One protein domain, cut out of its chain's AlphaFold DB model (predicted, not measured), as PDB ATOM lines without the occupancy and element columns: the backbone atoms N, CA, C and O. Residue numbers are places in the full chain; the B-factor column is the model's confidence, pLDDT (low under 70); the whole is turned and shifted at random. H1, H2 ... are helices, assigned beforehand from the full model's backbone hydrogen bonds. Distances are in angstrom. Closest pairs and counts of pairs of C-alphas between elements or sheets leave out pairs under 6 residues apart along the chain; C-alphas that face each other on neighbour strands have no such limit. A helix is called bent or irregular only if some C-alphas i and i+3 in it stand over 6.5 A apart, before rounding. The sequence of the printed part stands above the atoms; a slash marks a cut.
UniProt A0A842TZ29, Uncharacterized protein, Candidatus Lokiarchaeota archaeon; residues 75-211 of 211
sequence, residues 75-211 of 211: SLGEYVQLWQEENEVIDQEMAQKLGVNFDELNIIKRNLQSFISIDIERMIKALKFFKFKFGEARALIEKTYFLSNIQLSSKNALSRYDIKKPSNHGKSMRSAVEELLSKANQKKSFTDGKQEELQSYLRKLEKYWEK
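AT A GLANCE: This is residues 75 to 211 of the 211 residues of an uncharacterized protein of Candidatus Lokiarchaeota archaeon (UniProt A0A842TZ29). One long helix, H5, runs through the domain; four short helices, H1 to H4, cluster beside its first half, and its second half folds back through a tight turn into H6, making a helical hairpin that forms an arm. H7 then runs back beside the first part of H5 and reaches H4 in the cluster. The printed part has 137 residues, with seven named helices, H1 to H7 in chain order, and no named strand; the class is all helix. The whole is loose, with a radius of gyration of the C-alphas of 17.7 A, and elongated, spanning 57 by 34 by 21 A.

IN THESE COORDINATES: H5, residues 134 to 162, is the longest helix at 41.8 A, from C-alpha 134 at (46.790, 70.788, 98.359) to C-alpha 162 at (86.878, 78.049, 107.889). H6 is residues 166 to 185, 28.9 A long, with a kink of 26 degrees near residue 173; it is irregular, C-alphas 167 and 170 being 7.6 A apart. H7, residues 192 to 209, is 25.4 A long and ends at C-alpha 209 at (46.796, 64.365, 94.910). The short helices are H1, residues 76 to 87, 16.4 A; H2, residues 91 to 98, 10.4 A; H3, residues 102 to 110, 12.0 A; and H4, residues 120 to 129, 14.1 A.

HOW THE PARTS SIT: H5 is the hub and touches H1, H6 and H7. With its residues 154 to 161 alone it touches H6, at a shallow tilt of 21 degrees, opposite ways; the closest C-alphas, of Ala 157 and Ala 176, are 5.7 A apart. With residues 134 to 145 alone it touches H7, at a shallow tilt of 31 degrees, opposite ways, closest at the C-alphas of Arg 138 and Leu 202, 7.1 A. H1 touches H5 with residues 76 to 77 alone, closest at the C-alphas of Leu 76 and Leu 140, 5.5 A. H1 touches H3, about perpendicular at 75 degrees, with the C-alphas of Gly 77 and Lys 109 closest at 3.7 A. H3 touches H2 at 87 degrees, closest at the C-alphas of Ala 95 and Phe 102, 5.7 A. H2 touches H4, closest at the C-alphas of Leu 98 and Ala 126, 4.2 A. H4 touches H7 at a steep tilt of 63 degrees, closest at the C-alphas of Ile 120 and Leu 205, 6.0 A. H6 and H7 are apart. Every O i to N i+4 pair is within hydrogen-bond range in H1, H2, H3, H4, H5 and H7; in H6, 14 of 16 are.

THE WHOLE: The two C-alphas farthest apart, of Ser 167 and Lys 211, are 59.9 A apart. The printed part has no cut and no long link. The mean pLDDT of the printed part is 79.1; residue 112 and residues 151 to 193 are under 70.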
ATOM      1  N   SER A  75      58.548  75.918 107.455       91.50
ATOM      2  CA  SER A  75      58.835  74.713 106.659       91.50
ATOM      3  C   SER A  75      57.959  73.530 107.064       91.50
ATOM      4  O   SER A  75      57.405  73.508 108.162       91.50
ATOM      5  N   LEU A  76      57.887  72.517 106.202       91.94
ATOM      6  CA  LEU A  76      57.275  71.230 106.514       91.94
ATOM      7  C   LEU A  76      57.970  70.572 107.713       91.94
ATOM      8  O   LEU A  76      57.288  70.085 108.606       91.94
ATOM      9  N   GLY A  77      59.304  70.634 107.786       91.94
ATOM     10  CA  GLY A  77      60.063  70.120 108.928       91.94
ATOM     11  C   GLY A  77      59.683  70.770 110.260       91.94
ATOM     12  O   GLY A  77      59.475  70.063 111.244       91.94
ATOM     13  N   GLU A  78      59.500  72.097 110.276       92.88
ATOM     14  CA  GLU A  78      58.990  72.809 111.460       92.88
ATOM     15  C   GLU A  78      57.590  72.318 111.833       92.88
ATOM     16  O   GLU A  78      57.329  72.082 113.010       92.88
ATOM     17  N   TYR A  79      56.697  72.131 110.856       94.31
ATOM     18  CA  TYR A  79      55.356  71.619 111.137       94.31
ATOM     19  C   TYR A  79      55.398  70.232 111.780       94.31
ATOM     20  O   TYR A  79      54.766  70.017 112.811       94.31
ATOM     21  N   VAL A  80      56.155  69.303 111.184       93.50
ATOM     22  CA  VAL A  80      56.306  67.930 111.685       93.50
ATOM     23  C   VAL A  80      56.812  67.955 113.123       93.50
ATOM     24  O   VAL A  80      56.231  67.294 113.978       93.50
ATOM     25  N   GLN A  81      57.838  68.759 113.407       92.56
ATOM     26  CA  GLN A  81      58.400  68.869 114.747       92.56
ATOM     27  C   GLN A  81      57.390  69.435 115.756       92.56
ATOM     28  O   GLN A  81      57.188  68.841 116.811       92.56
ATOM     29  N   LEU A  82      56.713  70.538 115.425       92.31
ATOM     30  CA  LEU A  82      55.697  71.128 116.300       92.31
ATOM     31  C   LEU A  82      54.541  70.160 116.568       92.31
ATOM     32  O   LEU A  82      54.041  70.085 117.687       92.31
ATOM     33  N   TRP A  83      54.124  69.411 115.547       93.62
ATOM     34  CA  TRP A  83      53.064  68.423 115.681       93.62
ATOM     35  C   TRP A  83      53.504  67.247 116.560       93.62
ATOM     36  O   TRP A  83      52.737  66.829 117.425       93.62
ATOM     37  N   GLN A  84      54.728  66.738 116.382       91.69
ATOM     38  CA  GLN A  84      55.292  65.688 117.236       91.69
ATOM     39  C   GLN A  84      55.349  66.122 118.700       91.69
ATOM     40  O   GLN A  84      54.947  65.353 119.565       91.69
ATOM     41  N   GLU A  85      55.806  67.347 118.969       87.44
ATOM     42  CA  GLU A  85      55.879  67.901 120.323       87.44
ATOM     43  C   GLU A  85      54.489  68.042 120.967       87.44
ATOM     44  O   GLU A  85      54.323  67.681 122.126       87.44
ATOM     45  N   GLU A  86      53.474  68.516 120.233       86.38
ATOM     46  CA  GLU A  86      52.105  68.664 120.765       86.38
ATOM     47  C   GLU A  86      51.425  67.307 121.035       86.38
ATOM     48  O   GLU A  86      50.556  67.206 121.906       86.38
ATOM     49  N   ASN A  87      51.800  66.264 120.287       85.94
ATOM     50  CA  ASN A  87      51.204  64.927 120.374       85.94
ATOM     51  C   ASN A  87      52.089  63.899 121.097       85.94
ATOM     52  O   ASN A  87      51.693  62.741 121.175       85.94
ATOM     53  N   GLU A  88      53.253  64.309 121.604       86.94
ATOM     54  CA  GLU A  88      54.211  63.460 122.332       86.94
ATOM     55  C   GLU A  88      54.638  62.204 121.547       86.94
ATOM     56  O   GLU A  88      54.836  61.124 122.097       86.94
ATOM     57  N   VAL A  89      54.796  62.351 120.227       89.50
ATOM     58  CA  VAL A  89      55.118  61.243 119.316       89.50
ATOM     59  C   VAL A  89      56.623  61.170 119.067       89.50
ATOM     60  O   VAL A  89      57.221  62.100 118.520       89.50
ATOM     61  N   ILE A  90      57.229  60.028 119.396       92.50
ATOM     62  CA  ILE A  90      58.649  59.766 119.123       92.50
ATOM     63  C   ILE A  90      58.917  59.594 117.619       92.50
ATOM     64  O   ILE A  90      58.031  59.247 116.838       92.50
ATOM     65  N   ASP A  91      60.163  59.800 117.190       91.69
ATOM     66  CA  ASP A  91      60.517  59.819 115.762       91.69
ATOM     67  C   ASP A  91      60.195  58.512 115.017       91.69
ATOM     68  O   ASP A  91      59.745  58.552 113.873       91.69
ATOM     69  N   GLN A  92      60.370  57.353 115.655       92.56
ATOM     70  CA  GLN A  92      60.073  56.053 115.041       92.56
ATOM     71  C   GLN A  92      58.581  55.897 114.724       92.56
ATOM     72  O   GLN A  92      58.212  55.511 113.615       92.56
ATOM     73  N   GLU A  93      57.722  56.250 115.679       92.81
ATOM     74  CA  GLU A  93      56.272  56.233 115.497       92.81
ATOM     75  C   GLU A  93      55.842  57.275 114.455       92.81
ATOM     76  O   GLU A  93      54.964  57.019 113.629       92.81
ATOM     77  N   MET A  94      56.500  58.436 114.430       93.75
ATOM     78  CA  MET A  94      56.212  59.472 113.445       93.75
ATOM     79  C   MET A  94      56.532  59.027 112.017       93.75
ATOM     80  O   MET A  94      55.717  59.224 111.115       93.75
ATOM     81  N   ALA A  95      57.688  58.393 111.804       92.62
ATOM     82  CA  ALA A  95      58.075  57.851 110.503       92.62
ATOM     83  C   ALA A  95      57.025  56.846 109.996       92.62
ATOM     84  O   ALA A  95      56.544  56.957 108.866       92.62
ATOM     85  N   GLN A  96      56.574  55.942 110.874       92.62
ATOM     86  CA  GLN A  96      55.512  54.981 110.565       92.62
ATOM     87  C   GLN A  96      54.187  55.665 110.195       92.62
ATOM     88  O   GLN A  96      53.593  55.321 109.171       92.62
ATOM     89  N   LYS A  97      53.744  56.662 110.977       91.62
ATOM     90  CA  LYS A  97      52.510  57.429 110.712       91.62
ATOM     91  C   LYS A  97      52.544  58.131 109.356       91.62
ATOM     92  O   LYS A  97      51.560  58.094 108.618       91.62
ATOM     93  N   LEU A  98      53.684  58.723 109.007       90.38
ATOM     94  CA  LEU A  98      53.886  59.389 107.721       90.38
ATOM     95  C   LEU A  98      54.115  58.407 106.561       90.38
ATOM     96  O   LEU A  98      54.004  58.799 105.403       90.38
ATOM     97  N   GLY A  99      54.389  57.130 106.847       90.31
ATOM     98  CA  GLY A  99      54.712  56.128 105.834       90.31
ATOM     99  C   GLY A  99      56.055  56.377 105.148       90.31
ATOM    100  O   GLY A  99      56.204  56.036 103.976       90.31
ATOM    101  N   VAL A 100      56.998  56.975 105.872       90.69
ATOM    102  CA  VAL A 100      58.375  57.235 105.436       90.69
ATOM    103  C   VAL A 100      59.341  56.428 106.300       90.69
ATOM    104  O   VAL A 100      59.002  56.015 107.410       90.69
ATOM    105  N   ASN A 101      60.554  56.191 105.814       91.38
ATOM    106  CA  ASN A 101      61.608  55.635 106.657       91.38
ATOM    107  C   ASN A 101      62.218  56.720 107.574       91.38
ATOM    108  O   ASN A 101      61.930  57.913 107.458       91.38
ATOM    109  N   PHE A 102      63.052  56.301 108.525       90.50
ATOM    110  CA  PHE A 102      63.643  57.212 109.507       90.50
ATOM    111  C   PHE A 102      64.577  58.258 108.871       90.50
ATOM    112  O   PHE A 102      64.629  59.404 109.322       90.50
ATOM    113  N   ASP A 103      65.280  57.895 107.798       89.19
ATOM    114  CA  ASP A 103      66.179  58.803 107.082       89.19
ATOM    115  C   ASP A 103      65.394  59.872 106.313       89.19
ATOM    116  O   ASP A 103      65.706  61.058 106.398       89.19
ATOM    117  N   GLU A 104      64.306  59.485 105.648       89.94
ATOM    118  CA  GLU A 104      63.353  60.377 104.985       89.94
ATOM    119  C   GLU A 104      62.694  61.332 105.992       89.94
ATOM    120  O   GLU A 104      62.606  62.534 105.733       89.94
ATOM    121  N   LEU A 105      62.298  60.844 107.177       91.94
ATOM    122  CA  LEU A 105      61.806  61.707 108.257       91.94
ATOM    123  C   LEU A 105      62.866  62.742 108.661       91.94
ATOM    124  O   LEU A 105      62.550  63.923 108.824       91.94
ATOM    125  N   ASN A 106      64.126  62.328 108.800       89.62
ATOM    126  CA  ASN A 106      65.223  63.239 109.118       89.62
ATOM    127  C   ASN A 106      65.466  64.272 108.011       89.62
ATOM    128  O   ASN A 106      65.724  65.437 108.326       89.62
ATOM    129  N   ILE A 107      65.349  63.884 106.737       88.06
ATOM    130  CA  ILE A 107      65.423  64.803 105.592       88.06
ATOM    131  C   ILE A 107      64.326  65.865 105.702       88.06
ATOM    132  O   ILE A 107      64.627  67.060 105.623       88.06
ATOM    133  N   ILE A 108      63.082  65.447 105.963       88.75
ATOM    134  CA  ILE A 108      61.934  66.350 106.124       88.75
ATOM    135  C   ILE A 108      62.146  67.300 107.308       88.75
ATOM    136  O   ILE A 108      61.972  68.506 107.159       88.75
ATOM    137  N   LYS A 109      62.533  66.782 108.481       88.94
ATOM    138  CA  LYS A 109      62.674  67.581 109.712       88.94
ATOM    139  C   LYS A 109      63.814  68.589 109.632       88.94
ATOM    140  O   LYS A 109      63.668  69.723 110.081       88.94
ATOM    141  N   ARG A 110      64.968  68.175 109.107       82.12
ATOM    142  CA  ARG A 110      66.198  68.970 109.213       82.12
ATOM    143  C   ARG A 110      66.351  70.006 108.106       82.12
ATOM    144  O   ARG A 110      67.161  70.909 108.270       82.12
ATOM    145  N   ASN A 111      65.619  69.890 106.996       75.00
ATOM    146  CA  ASN A 111      65.770  70.747 105.812       75.00
ATOM    147  C   ASN A 111      67.205  70.773 105.231       75.00
ATOM    148  O   ASN A 111      67.522  71.625 104.410       75.00
ATOM    149  N   LEU A 112      68.092  69.855 105.638       65.00
ATOM    150  CA  LEU A 112      69.511  69.866 105.248       65.00
ATOM    151  C   LEU A 112      69.765  69.240 103.872       65.00
ATOM    152  O   LEU A 112      70.842  69.415 103.303       65.00
ATOM    153  N   GLN A 113      68.798  68.480 103.362       70.62
ATOM    154  CA  GLN A 113      68.858  67.776 102.087       70.62
ATOM    155  C   GLN A 113      67.572  68.032 101.295       70.62
ATOM    156  O   GLN A 113      66.543  68.402 101.860       70.62
ATOM    157  N   SER A 114      67.641  67.863  99.974       76.31
ATOM    158  CA  SER A 114      66.468  68.026  99.116       76.31
ATOM    159  C   SER A 114      65.486  66.877  99.345       76.31
ATOM    160  O   SER A 114      65.793  65.718  99.056       76.31
ATOM    161  N   PHE A 115      64.282  67.204  99.818       81.62
ATOM    162  CA  PHE A 115      63.187  66.242  99.965       81.62
ATOM    163  C   PHE A 115      62.623  65.772  98.614       81.62
ATOM    164  O   PHE A 115      61.779  64.888  98.602       81.62
ATOM    165  N   ILE A 116      63.070  66.336  97.482       86.69
ATOM    166  CA  ILE A 116      62.649  65.915  96.131       86.69
ATOM    167  C   ILE A 116      63.014  64.444  95.855       86.69
ATOM    168  O   ILE A 116      62.384  63.794  95.027       86.69
ATOM    169  N   SER A 117      63.999  63.908  96.582       82.25
ATOM    170  CA  SER A 117      64.364  62.488  96.556       82.25
ATOM    171  C   SER A 117      63.319  61.557  97.189       82.25
ATOM    172  O   SER A 117      63.373  60.351  96.959       82.25
ATOM    173  N   ILE A 118      62.379  62.094  97.973       88.88
ATOM    174  CA  ILE A 118      61.303  61.320  98.592       88.88
ATOM    175  C   ILE A 118      60.255  61.010  97.528       88.88
ATOM    176  O   ILE A 118      59.845  61.882  96.762       88.88
ATOM    177  N   ASP A 119      59.810  59.756  97.498       90.62
ATOM    178  CA  ASP A 119      58.777  59.324  96.566       90.62
ATOM    179  C   ASP A 119      57.473  60.134  96.729       90.62
ATOM    180  O   ASP A 119      57.049  60.466  97.843       90.62
ATOM    181  N   ILE A 120      56.823  60.441  95.601       91.75
ATOM    182  CA  ILE A 120      55.631  61.296  95.559       91.75
ATOM    183  C   ILE A 120      54.485  60.682  96.364       91.75
ATOM    184  O   ILE A 120      53.813  61.406  97.097       91.75
ATOM    185  N   GLU A 121      54.264  59.369  96.279       90.94
ATOM    186  CA  GLU A 121      53.162  58.718  96.988       90.94
ATOM    187  C   GLU A 121      53.381  58.777  98.502       90.94
ATOM    188  O   GLU A 121      52.454  59.087  99.259       90.94
ATOM    189  N   ARG A 122      54.628  58.582  98.950       90.88
ATOM    190  CA  ARG A 122      55.008  58.733 100.364       90.88
ATOM    191  C   ARG A 122      54.842  60.165 100.850       90.88
ATOM    192  O   ARG A 122      54.268  60.384 101.916       90.88
ATOM    193  N   MET A 123      55.285  61.149 100.067       92.69
ATOM    194  CA  MET A 123      55.108  62.560 100.410       92.69
ATOM    195  C   MET A 123      53.622  62.925 100.508       92.69
ATOM    196  O   MET A 123      53.208  63.596 101.452       92.69
ATOM    197  N   ILE A 124      52.789  62.446  99.581       92.38
ATOM    198  CA  ILE A 124      51.338  62.663  99.621       92.38
ATOM    199  C   ILE A 124      50.731  62.030 100.867       92.38
ATOM    200  O   ILE A 124      49.945  62.685 101.550       92.38
ATOM    201  N   LYS A 125      51.111  60.794 101.202       91.12
ATOM    202  CA  LYS A 125      50.659  60.128 102.426       91.12
ATOM    203  C   LYS A 125      51.022  60.943 103.672       91.12
ATOM    204  O   LYS A 125      50.149  61.185 104.506       91.12
ATOM    205  N   ALA A 126      52.258  61.435 103.755       91.50
ATOM    206  CA  ALA A 126      52.721  62.277 104.854       91.50
ATOM    207  C   ALA A 126      51.932  63.597 104.961       91.50
ATOM    208  O   ALA A 126      51.538  64.005 106.050       91.50
ATOM    209  N   LEU A 127      51.647  64.260 103.839       93.00
ATOM    210  CA  LEU A 127      50.887  65.513 103.820       93.00
ATOM    211  C   LEU A 127      49.395  65.303 104.130       93.00
ATOM    212  O   LEU A 127      48.801  66.089 104.870       93.00
ATOM    213  N   LYS A 128      48.788  64.232 103.598       91.44
ATOM    214  CA  LYS A 128      47.388  63.859 103.865       91.44
ATOM    215  C   LYS A 128      47.191  63.432 105.325       91.44
ATOM    216  O   LYS A 128      46.133  63.718 105.882       91.44
ATOM    217  N   PHE A 129      48.200  62.843 105.979       93.12
ATOM    218  CA  PHE A 129      48.167  62.541 107.418       93.12
ATOM    219  C   PHE A 129      47.859  63.788 108.267       93.12
ATOM    220  O   PHE A 129      47.035  63.731 109.180       93.12
ATOM    221  N   PHE A 130      48.433  64.941 107.914       91.31
ATOM    222  CA  PHE A 130      48.168  66.218 108.589       91.31
ATOM    223  C   PHE A 130      46.883  66.922 108.132       91.31
ATOM    224  O   PHE A 130      46.598  68.029 108.585       91.31
ATOM    225  N   LYS A 131      46.088  66.290 107.258       91.06
ATOM    226  CA  LYS A 131      44.836  66.828 106.701       91.06
ATOM    227  C   LYS A 131      45.006  68.167 105.969       91.06
ATOM    228  O   LYS A 131      44.076  68.970 105.935       91.06
ATOM    229  N   PHE A 132      46.172  68.410 105.373       91.25
ATOM    230  CA  PHE A 132      46.386  69.613 104.574       91.25
ATOM    231  C   PHE A 132      45.535  69.616 103.310       91.25
ATOM    232  O   PHE A 132      45.338  68.584 102.666       91.25
ATOM    233  N   LYS A 133      45.094  70.806 102.899       92.31
ATOM    234  CA  LYS A 133      44.649  71.038 101.522       92.31
ATOM    235  C   LYS A 133      45.868  71.106 100.606       92.31
ATOM    236  O   LYS A 133      46.941  71.540 101.025       92.31
ATOM    237  N   PHE A 134      45.692  70.763  99.331       91.94
ATOM    238  CA  PHE A 134      46.790  70.788  98.359       91.94
ATOM    239  C   PHE A 134      47.512  72.145  98.311       91.94
ATOM    240  O   PHE A 134      48.737  72.188  98.332       91.94
ATOM    241  N   GLY A 135      46.771  73.260  98.337       90.50
ATOM    242  CA  GLY A 135      47.367  74.602  98.345       90.50
ATOM    243  C   GLY A 135      48.260  74.875  99.564       90.50
ATOM    244  O   GLY A 135      49.315  75.490  99.432       90.50
ATOM    245  N   GLU A 136      47.884  74.370 100.742       91.12
ATOM    246  CA  GLU A 136      48.673  74.508 101.972       91.12
ATOM    247  C   GLU A 136      49.933  73.637 101.920       91.12
ATOM    248  O   GLU A 136      51.033  74.098 102.233       91.12
ATOM    249  N   ALA A 137      49.777  72.393 101.463       92.12
ATOM    250  CA  ALA A 137      50.875  71.460 101.260       92.12
ATOM    251  C   ALA A 137      51.897  71.999 100.248       92.12
ATOM    252  O   ALA A 137      53.100  71.988 100.514       92.12
ATOM    253  N   ARG A 138      51.419  72.541  99.122       92.69
ATOM    254  CA  ARG A 138      52.239  73.202  98.103       92.69
ATOM    255  C   ARG A 138      53.037  74.358  98.696       92.69
ATOM    256  O   ARG A 138      54.254  74.388  98.534       92.69
ATOM    257  N   ALA A 139      52.380  75.259  99.425       89.88
ATOM    258  CA  ALA A 139      53.046  76.403 100.044       89.88
ATOM    259  C   ALA A 139      54.140  75.969 101.038       89.88
ATOM    260  O   ALA A 139      55.223  76.555 101.067       89.88
ATOM    261  N   LEU A 140      53.895  74.925 101.840       91.06
ATOM    262  CA  LEU A 140      54.914  74.373 102.735       91.06
ATOM    263  C   LEU A 140      56.081  73.750 101.973       91.06
ATOM    264  O   LEU A 140      57.228  73.983 102.349       91.06
ATOM    265  N   ILE A 141      55.817  72.983 100.917       91.12
ATOM    266  CA  ILE A 141      56.850  72.371 100.076       91.12
ATOM    267  C   ILE A 141      57.742  73.443  99.443       91.12
ATOM    268  O   ILE A 141      58.966  73.351  99.535       91.12
ATOM    269  N   GLU A 142      57.151  74.497  98.883       89.06
ATOM    270  CA  GLU A 142      57.883  75.619  98.288       89.06
ATOM    271  C   GLU A 142      58.778  76.316  99.327       89.06
ATOM    272  O   GLU A 142      59.979  76.489  99.098       89.06
ATOM    273  N   LYS A 143      58.236  76.640 100.512       88.62
ATOM    274  CA  LYS A 143      59.018  77.232 101.614       88.62
ATOM    275  C   LYS A 143      60.160  76.320 102.075       88.62
ATOM    276  O   LYS A 143      61.279  76.783 102.294       88.62
ATOM    277  N   THR A 144      59.885  75.025 102.208       89.56
ATOM    278  CA  THR A 144      60.863  74.007 102.628       89.56
ATOM    279  C   THR A 144      62.010  73.917 101.628       89.56
ATOM    280  O   THR A 144      63.175  73.911 102.021       89.56
ATOM    281  N   TYR A 145      61.692  73.915 100.333       88.06
ATOM    282  CA  TYR A 145      62.681  73.825  99.262       88.06
ATOM    283  C   TYR A 145      63.557  75.072  99.185       88.06
ATOM    284  O   TYR A 145      64.766  74.997  98.956       88.06
ATOM    285  N   PHE A 146      62.953  76.238  99.401       83.00
ATOM    286  CA  PHE A 146      63.680  77.493  99.474       83.00
ATOM    287  C   PHE A 146      64.683  77.488 100.636       83.00
ATOM    288  O   PHE A 146      65.860  77.806 100.452       83.00
ATOM    289  N   LEU A 147      64.240  77.054 101.820       81.50
ATOM    290  CA  LEU A 147      65.084  76.980 103.011       81.50
ATOM    291  C   LEU A 147      66.232  75.979 102.868       81.50
ATOM    292  O   LEU A 147      67.359  76.328 103.223       81.50
ATOM    293  N   SER A 148      65.988  74.786 102.319       79.94
ATOM    294  CA  SER A 148      67.043  73.777 102.151       79.94
ATOM    295  C   SER A 148      68.159  74.260 101.222       79.94
ATOM    296  O   SER A 148      69.349  74.086 101.502       79.94
ATOM    297  N   ASN A 149      67.793  74.964 100.150       76.44
ATOM    298  CA  ASN A 149      68.746  75.523  99.198       76.44
ATOM    299  C   ASN A 149      69.540  76.713  99.757       76.44
ATOM    300  O   ASN A 149      70.735  76.843  99.462       76.44
ATOM    301  N   ILE A 150      68.917  77.564 100.581       71.19
ATOM    302  CA  ILE A 150      69.628  78.645 101.278       71.19
ATOM    303  C   ILE A 150      70.592  78.073 102.308       71.19
ATOM    304  O   ILE A 150      71.757  78.458 102.313       71.19
ATOM    305  N   GLN A 151      70.149  77.138 103.152       66.31
ATOM    306  CA  GLN A 151      70.999  76.556 104.192       66.31
ATOM    307  C   GLN A 151      72.232  75.868 103.605       66.31
ATOM    308  O   GLN A 151      73.337  76.068 104.110       66.31
ATOM    309  N   LEU A 152      72.074  75.125 102.505       65.88
ATOM    310  CA  LEU A 152      73.201  74.515 101.799       65.88
ATOM    311  C   LEU A 152      74.177  75.577 101.267       65.88
ATOM    312  O   LEU A 152      75.392  75.442 101.411       65.88
ATOM    313  N   SER A 153      73.649  76.666 100.705       65.25
ATOM    314  CA  SER A 153      74.459  77.785 100.215       65.25
ATOM    315  C   SER A 153      75.220  78.483 101.345       65.25
ATOM    316  O   SER A 153      76.403  78.778 101.185       65.25
ATOM    317  N   SER A 154      74.582  78.687 102.499       64.31
ATOM    318  CA  SER A 154      75.202  79.271 103.693       64.31
ATOM    319  C   SER A 154      76.270  78.371 104.298       64.31
ATOM    320  O   SER A 154      77.340  78.858 104.652       64.31
ATOM    321  N   LYS A 155      76.032  77.056 104.365       64.06
ATOM    322  CA  LYS A 155      77.022  76.087 104.851       64.06
ATOM    323  C   LYS A 155      78.258  76.048 103.950       64.06
ATOM    324  O   LYS A 155      79.372  76.058 104.459       64.06
ATOM    325  N   ASN A 156      78.065  76.080 102.631       62.97
ATOM    326  CA  ASN A 156      79.165  76.139 101.665       62.97
ATOM    327  C   ASN A 156      79.929  77.473 101.729       62.97
ATOM    328  O   ASN A 156      81.140  77.507 101.523       62.97
ATOM    329  N   ALA A 157      79.244  78.585 102.010       61.97
ATOM    330  CA  ALA A 157      79.895  79.874 102.231       61.97
ATOM    331  C   ALA A 157      80.736  79.868 103.520       61.97
ATOM    332  O   ALA A 157      81.883  80.313 103.499       61.97
ATOM    333  N   LEU A 158      80.204  79.299 104.609       61.88
ATOM    334  CA  LEU A 158      80.897  79.169 105.890       61.88
ATOM    335  C   LEU A 158      82.105  78.222 105.804       61.88
ATOM    336  O   LEU A 158      83.186  78.564 106.265       61.88
ATOM    337  N   SER A 159      81.983  77.079 105.126       62.56
ATOM    338  CA  SER A 159      83.111  76.152 104.970       62.56
ATOM    339  C   SER A 159      84.272  76.776 104.188       62.56
ATOM    340  O   SER A 159      85.433  76.513 104.481       62.56
ATOM    341  N   ARG A 160      83.992  77.651 103.211       61.09
ATOM    342  CA  ARG A 160      85.032  78.418 102.497       61.09
ATOM    343  C   ARG A 160      85.739  79.442 103.385       61.09
ATOM    344  O   ARG A 160      86.871  79.822 103.081       61.09
ATOM    345  N   TYR A 161      85.076  79.901 104.442       56.97
ATOM    346  CA  TYR A 161      85.651  80.782 105.450       56.97
ATOM    347  C   TYR A 161      86.577  80.007 106.398       56.97
ATOM    348  O   TYR A 161      87.734  80.398 106.546       56.97
ATOM    349  N   ASP A 162      86.123  78.864 106.922       56.81
ATOM    350  CA  ASP A 162      86.878  78.049 107.889       56.81
ATOM    351  C   ASP A 162      88.189  77.465 107.319       56.81
ATOM    352  O   ASP A 162      89.129  77.188 108.059       56.81
ATOM    353  N   ILE A 163      88.294  77.314 105.994       60.53
ATOM    354  CA  ILE A 163      89.487  76.763 105.321       60.53
ATOM    355  C   ILE A 163      90.634  77.795 105.192       60.53
ATOM    356  O   ILE A 163      91.778  77.428 104.910       60.53
ATOM    357  N   LYS A 164      90.391  79.102 105.384       56.25
ATOM    358  CA  LYS A 164      91.411  80.146 105.136       56.25
ATOM    359  C   LYS A 164      92.237  80.479 106.381       56.25
ATOM    360  O   LYS A 164      91.727  80.487 107.485       56.25
ATOM    361  N   LYS A 165      93.520  80.836 106.213       54.69
ATOM    362  CA  LYS A 165      94.411  81.236 107.328       54.69
ATOM    363  C   LYS A 165      93.828  82.400 108.173       54.69
ATOM    364  O   LYS A 165      93.146  83.265 107.608       54.69
ATOM    365  N   PRO A 166      94.158  82.491 109.482       55.25
ATOM    366  CA  PRO A 166      93.600  83.482 110.419       55.25
ATOM    367  C   PRO A 166      93.707  84.942 109.956       55.25
ATOM    368  O   PRO A 166      92.788  85.732 110.152       55.25
ATOM    369  N   SER A 167      94.786  85.303 109.253       52.94
ATOM    370  CA  SER A 167      95.022  86.665 108.749       52.94
ATOM    371  C   SER A 167      94.024  87.136 107.680       52.94
ATOM    372  O   SER A 167      93.892  88.336 107.451       52.94
ATOM    373  N   ASN A 168      93.295  86.215 107.041       55.53
ATOM    374  CA  ASN A 168      92.343  86.512 105.967       55.53
ATOM    375  C   ASN A 168      90.873  86.358 106.384       55.53
ATOM    376  O   ASN A 168      89.983  86.523 105.543       55.53
ATOM    377  N   HIS A 169      90.600  86.061 107.658       55.38
ATOM    378  CA  HIS A 169      89.247  85.848 108.165       55.38
ATOM    379  C   HIS A 169      88.367  87.095 107.974       55.38
ATOM    380  O   HIS A 169      87.345  87.012 107.304       55.38
ATOM    381  N   GLY A 170      88.791  88.290 108.404       57.47
ATOM    382  CA  GLY A 170      87.958  89.505 108.295       57.47
ATOM    383  C   GLY A 170      87.477  89.834 106.868       57.47
ATOM    384  O   GLY A 170      86.301  90.127 106.656       57.47
ATOM    385  N   LYS A 171      88.352  89.708 105.858       61.28
ATOM    386  CA  LYS A 171      87.984  89.906 104.439       61.28
ATOM    387  C   LYS A 171      87.100  88.773 103.901       61.28
ATOM    388  O   LYS A 171      86.205  89.019 103.099       61.28
ATOM    389  N   SER A 172      87.327  87.544 104.360       58.47
ATOM    390  CA  SER A 172      86.552  86.371 103.942       58.47
ATOM    391  C   SER A 172      85.151  86.355 104.558       58.47
ATOM    392  O   SER A 172      84.203  86.002 103.868       58.47
ATOM    393  N   MET A 173      84.998  86.806 105.808       62.19
ATOM    394  CA  MET A 173      83.701  86.970 106.474       62.19
ATOM    395  C   MET A 173      82.866  88.027 105.762       62.19
ATOM    396  O   MET A 173      81.709  87.782 105.436       62.19
ATOM    397  N   ARG A 174      83.475  89.176 105.452       60.50
ATOM    398  CA  ARG A 174      82.818  90.248 104.702       60.50
ATOM    399  C   ARG A 174      82.348  89.768 103.329       60.50
ATOM    400  O   ARG A 174      81.193  89.975 102.992       60.50
ATOM    401  N   SER A 175      83.191  89.038 102.599       63.19
ATOM    402  CA  SER A 175      82.830  88.476 101.292       63.19
ATOM    403  C   SER A 175      81.747  87.387 101.379       63.19
ATOM    404  O   SER A 175      80.853  87.364 100.542       63.19
ATOM    405  N   ALA A 176      81.763  86.529 102.407       60.59
ATOM    406  CA  ALA A 176      80.719  85.524 102.632       60.59
ATOM    407  C   ALA A 176      79.371  86.160 103.019       60.59
ATOM    408  O   ALA A 176      78.321  85.730 102.545       60.59
ATOM    409  N   VAL A 177      79.394  87.210 103.843       62.94
ATOM    410  CA  VAL A 177      78.205  87.991 104.207       62.94
ATOM    411  C   VAL A 177      77.679  88.772 103.001       62.94
ATOM    412  O   VAL A 177      76.479  88.758 102.760       62.94
ATOM    413  N   GLU A 178      78.548  89.393 102.201       63.94
ATOM    414  CA  GLU A 178      78.174  90.071 100.953       63.94
ATOM    415  C   GLU A 178      77.615  89.079  99.913       63.94
ATOM    416  O   GLU A 178      76.620  89.391  99.262       63.94
ATOM    417  N   GLU A 179      78.156  87.857  99.805       61.91
ATOM    418  CA  GLU A 179      77.601  86.777  98.969       61.91
ATOM    419  C   GLU A 179      76.204  86.361  99.459       61.91
ATOM    420  O   GLU A 179      75.281  86.221  98.656       61.91
ATOM    421  N   LEU A 180      76.024  86.193 100.774       61.56
ATOM    422  CA  LEU A 180      74.738  85.832 101.373       61.56
ATOM    423  C   LEU A 180      73.692  86.933 101.223       61.56
ATOM    424  O   LEU A 180      72.558  86.636 100.861       61.56
ATOM    425  N   LEU A 181      74.065  88.191 101.452       59.97
ATOM    426  CA  LEU A 181      73.191  89.348 101.264       59.97
ATOM    427  C   LEU A 181      72.852  89.554  99.787       59.97
ATOM    428  O   LEU A 181      71.703  89.835  99.465       59.97
ATOM    429  N   SER A 182      73.814  89.362  98.883       60.16
ATOM    430  CA  SER A 182      73.579  89.409  97.437       60.16
ATOM    431  C   SER A 182      72.596  88.320  97.001       60.16
ATOM    432  O   SER A 182      71.610  88.617  96.333       60.16
ATOM    433  N   LYS A 183      72.770  87.076  97.469       57.19
ATOM    434  CA  LYS A 183      71.834  85.974  97.188       57.19
ATOM    435  C   LYS A 183      70.468  86.155  97.850       57.19
ATOM    436  O   LYS A 183      69.461  85.802  97.249       57.19
ATOM    437  N   ALA A 184      70.415  86.726  99.051       54.19
ATOM    438  CA  ALA A 184      69.162  87.050  99.728       54.19
ATOM    439  C   ALA A 184      68.401  88.192  99.025       54.19
ATOM    440  O   ALA A 184      67.171  88.183  99.000       54.19
ATOM    441  N   ASN A 185      69.122  89.146  98.421       50.06
ATOM    442  CA  ASN A 185      68.554  90.283  97.691       50.06
ATOM    443  C   ASN A 185      68.292  89.996  96.204       50.06
ATOM    444  O   ASN A 185      67.512  90.709  95.568       50.06
ATOM    445  N   GLN A 186      68.874  88.937  95.635       52.00
ATOM    446  CA  GLN A 186      68.512  88.432  94.314       52.00
ATOM    447  C   GLN A 186      67.141  87.746  94.370       52.00
ATOM    448  O   GLN A 186      67.021  86.524  94.369       52.00
ATOM    449  N   LYS A 187      66.072  88.546  94.310       45.16
ATOM    450  CA  LYS A 187      64.683  88.081  94.130       45.16
ATOM    451  C   LYS A 187      64.449  87.223  92.865       45.16
ATOM    452  O   LYS A 187      63.320  86.792  92.658       45.16
ATOM    453  N   LYS A 188      65.450  87.008  91.995       43.97
ATOM    454  CA  LYS A 188      65.265  86.468  90.632       43.97
ATOM    455  C   LYS A 188      66.344  85.513  90.097       43.97
ATOM    456  O   LYS A 188      66.391  85.290  88.900       43.97
ATOM    457  N   SER A 189      67.180  84.909  90.937       42.78
ATOM    458  CA  SER A 189      68.115  83.876  90.457       42.78
ATOM    459  C   SER A 189      68.146  82.674  91.399       42.78
ATOM    460  O   SER A 189      69.194  82.267  91.903       42.78
ATOM    461  N   PHE A 190      66.981  82.065  91.622       51.81
ATOM    462  CA  PHE A 190      66.983  80.613  91.764       51.81
ATOM    463  C   PHE A 190      67.457  80.088  90.408       51.81
ATOM    464  O   PHE A 190      66.810  80.372  89.412       51.81
ATOM    465  N   THR A 191      68.622  79.434  90.341       56.09
ATOM    466  CA  THR A 191      69.146  78.851  89.092       56.09
ATOM    467  C   THR A 191      68.023  78.098  88.384       56.09
ATOM    468  O   THR A 191      67.465  77.197  89.015       56.09
ATOM    469  N   ASP A 192      67.702  78.461  87.138       58.59
ATOM    470  CA  ASP A 192      66.494  78.020  86.420       58.59
ATOM    471  C   ASP A 192      66.220  76.510  86.578       58.59
ATOM    472  O   ASP A 192      65.109  76.109  86.920       58.59
ATOM    473  N   GLY A 193      67.264  75.671  86.525       63.19
ATOM    474  CA  GLY A 193      67.145  74.218  86.714       63.19
ATOM    475  C   GLY A 193      66.631  73.752  88.089       63.19
ATOM    476  O   GLY A 193      65.874  72.790  88.170       63.19
ATOM    477  N   LYS A 194      66.961  74.442  89.191       72.75
ATOM    478  CA  LYS A 194      66.430  74.109  90.533       72.75
ATOM    479  C   LYS A 194      64.958  74.471  90.670       72.75
ATOM    480  O   LYS A 194      64.234  73.836  91.437       72.75
ATOM    481  N   GLN A 195      64.534  75.526  89.984       78.06
ATOM    482  CA  GLN A 195      63.141  75.938  89.969       78.06
ATOM    483  C   GLN A 195      62.317  74.974  89.109       78.06
ATOM    484  O   GLN A 195      61.240  74.564  89.535       78.06
ATOM    485  N   GLU A 196      62.848  74.535  87.969       83.50
ATOM    486  CA  GLU A 196      62.239  73.492  87.138       83.50
ATOM    487  C   GLU A 196      62.084  72.158  87.877       83.50
ATOM    488  O   GLU A 196      61.021  71.542  87.796       83.50
ATOM    489  N   GLU A 197      63.091  71.740  88.652       88.25
ATOM    490  CA  GLU A 197      63.031  70.525  89.473       88.25
ATOM    491  C   GLU A 197      61.859  70.575  90.469       88.25
ATOM    492  O   GLU A 197      61.027  69.663  90.509       88.25
ATOM    493  N   LEU A 198      61.729  71.685  91.209       90.12
ATOM    494  CA  LEU A 198      60.616  71.907  92.131       90.12
ATOM    495  C   LEU A 198      59.269  71.916  91.399       90.12
ATOM    496  O   LEU A 198      58.322  71.278  91.856       90.12
ATOM    497  N   GLN A 199      59.158  72.621  90.270       90.62
ATOM    498  CA  GLN A 199      57.903  72.680  89.515       90.62
ATOM    499  C   GLN A 199      57.510  71.307  88.955       90.62
ATOM    500  O   GLN A 199      56.335  70.946  88.986       90.62
ATOM    501  N   SER A 200      58.478  70.516  88.487       91.56
ATOM    502  CA  SER A 200      58.256  69.135  88.049       91.56
ATOM    503  C   SER A 200      57.737  68.266  89.197       91.56
ATOM    504  O   SER A 200      56.739  67.558  89.039       91.56
ATOM    505  N   TYR A 201      58.353  68.375  90.377       92.44
ATOM    506  CA  TYR A 201      57.914  67.670  91.580       92.44
ATOM    507  C   TYR A 201      56.493  68.080  91.997       92.44
ATOM    508  O   TYR A 201      55.648  67.218  92.222       92.44
ATOM    509  N   LEU A 202      56.190  69.382  92.018       93.12
ATOM    510  CA  LEU A 202      54.866  69.906  92.364       93.12
ATOM    511  C   LEU A 202      53.772  69.459  91.387       93.12
ATOM    512  O   LEU A 202      52.700  69.072  91.837       93.12
ATOM    513  N   ARG A 203      54.042  69.444  90.073       93.69
ATOM    514  CA  ARG A 203      53.091  68.938  89.062       93.69
ATOM    515  C   ARG A 203      52.798  67.452  89.245       93.69
ATOM    516  O   ARG A 203      51.657  67.023  89.095       93.69
ATOM    517  N   LYS A 204      53.823  66.651  89.561       93.81
ATOM    518  CA  LYS A 204      53.623  65.237  89.908       93.81
ATOM    519  C   LYS A 204      52.766  65.127  91.162       93.81
ATOM    520  O   LYS A 204      51.797  64.381  91.160       93.81
ATOM    521  N   LEU A 205      53.079  65.900  92.196       92.62
ATOM    522  CA  LEU A 205      52.338  65.876  93.450       92.62
ATOM    523  C   LEU A 205      50.862  66.244  93.240       92.62
ATOM    524  O   LEU A 205      50.006  65.529  93.733       92.62
ATOM    525  N   GLU A 206      50.568  67.272  92.439       93.06
ATOM    526  CA  GLU A 206      49.209  67.676  92.037       93.06
ATOM    527  C   GLU A 206      48.449  66.538  91.347       93.06
ATOM    528  O   GLU A 206      47.379  66.136  91.798       93.06
ATOM    529  N   LYS A 207      49.056  65.931  90.319       92.88
ATOM    530  CA  LYS A 207      48.447  64.836  89.548       92.88
ATOM    531  C   LYS A 207      48.089  63.618  90.404       92.88
ATOM    532  O   LYS A 207      47.127  62.917  90.103       92.88
ATOM    533  N   TYR A 208      48.901  63.311  91.412       90.38
ATOM    534  CA  TYR A 208      48.652  62.192  92.325       90.38
ATOM    535  C   TYR A 208      47.781  62.593  93.522       90.38
ATOM    536  O   TYR A 208      47.250  61.719  94.198       90.38
ATOM    537  N   TRP A 209      47.617  63.889  93.800       90.06
ATOM    538  CA  TRP A 209      46.796  64.365  94.910       90.06
ATOM    539  C   TRP A 209      45.305  64.108  94.683       90.06
ATOM    540  O   TRP A 209      44.596  63.775  95.635       90.06
ATOM    541  N   GLU A 210      44.869  64.272  93.430       81.50
ATOM    542  CA  GLU A 210      43.485  64.131  92.951       81.50
ATOM    543  C   GLU A 210      43.051  62.678  92.710       81.50
ATOM    544  O   GLU A 210      41.867  62.424  92.494       81.50
ATOM    545  N   LYS A 211      44.000  61.737  92.745       74.19
ATOM    546  CA  LYS A 211      43.729  60.296  92.732       74.19
ATOM    547  C   LYS A 211      43.435  59.783  94.140       74.19
ATOM    548  O   LYS A 211      42.607  58.854  94.226       74.19
TER     549      LYS A 211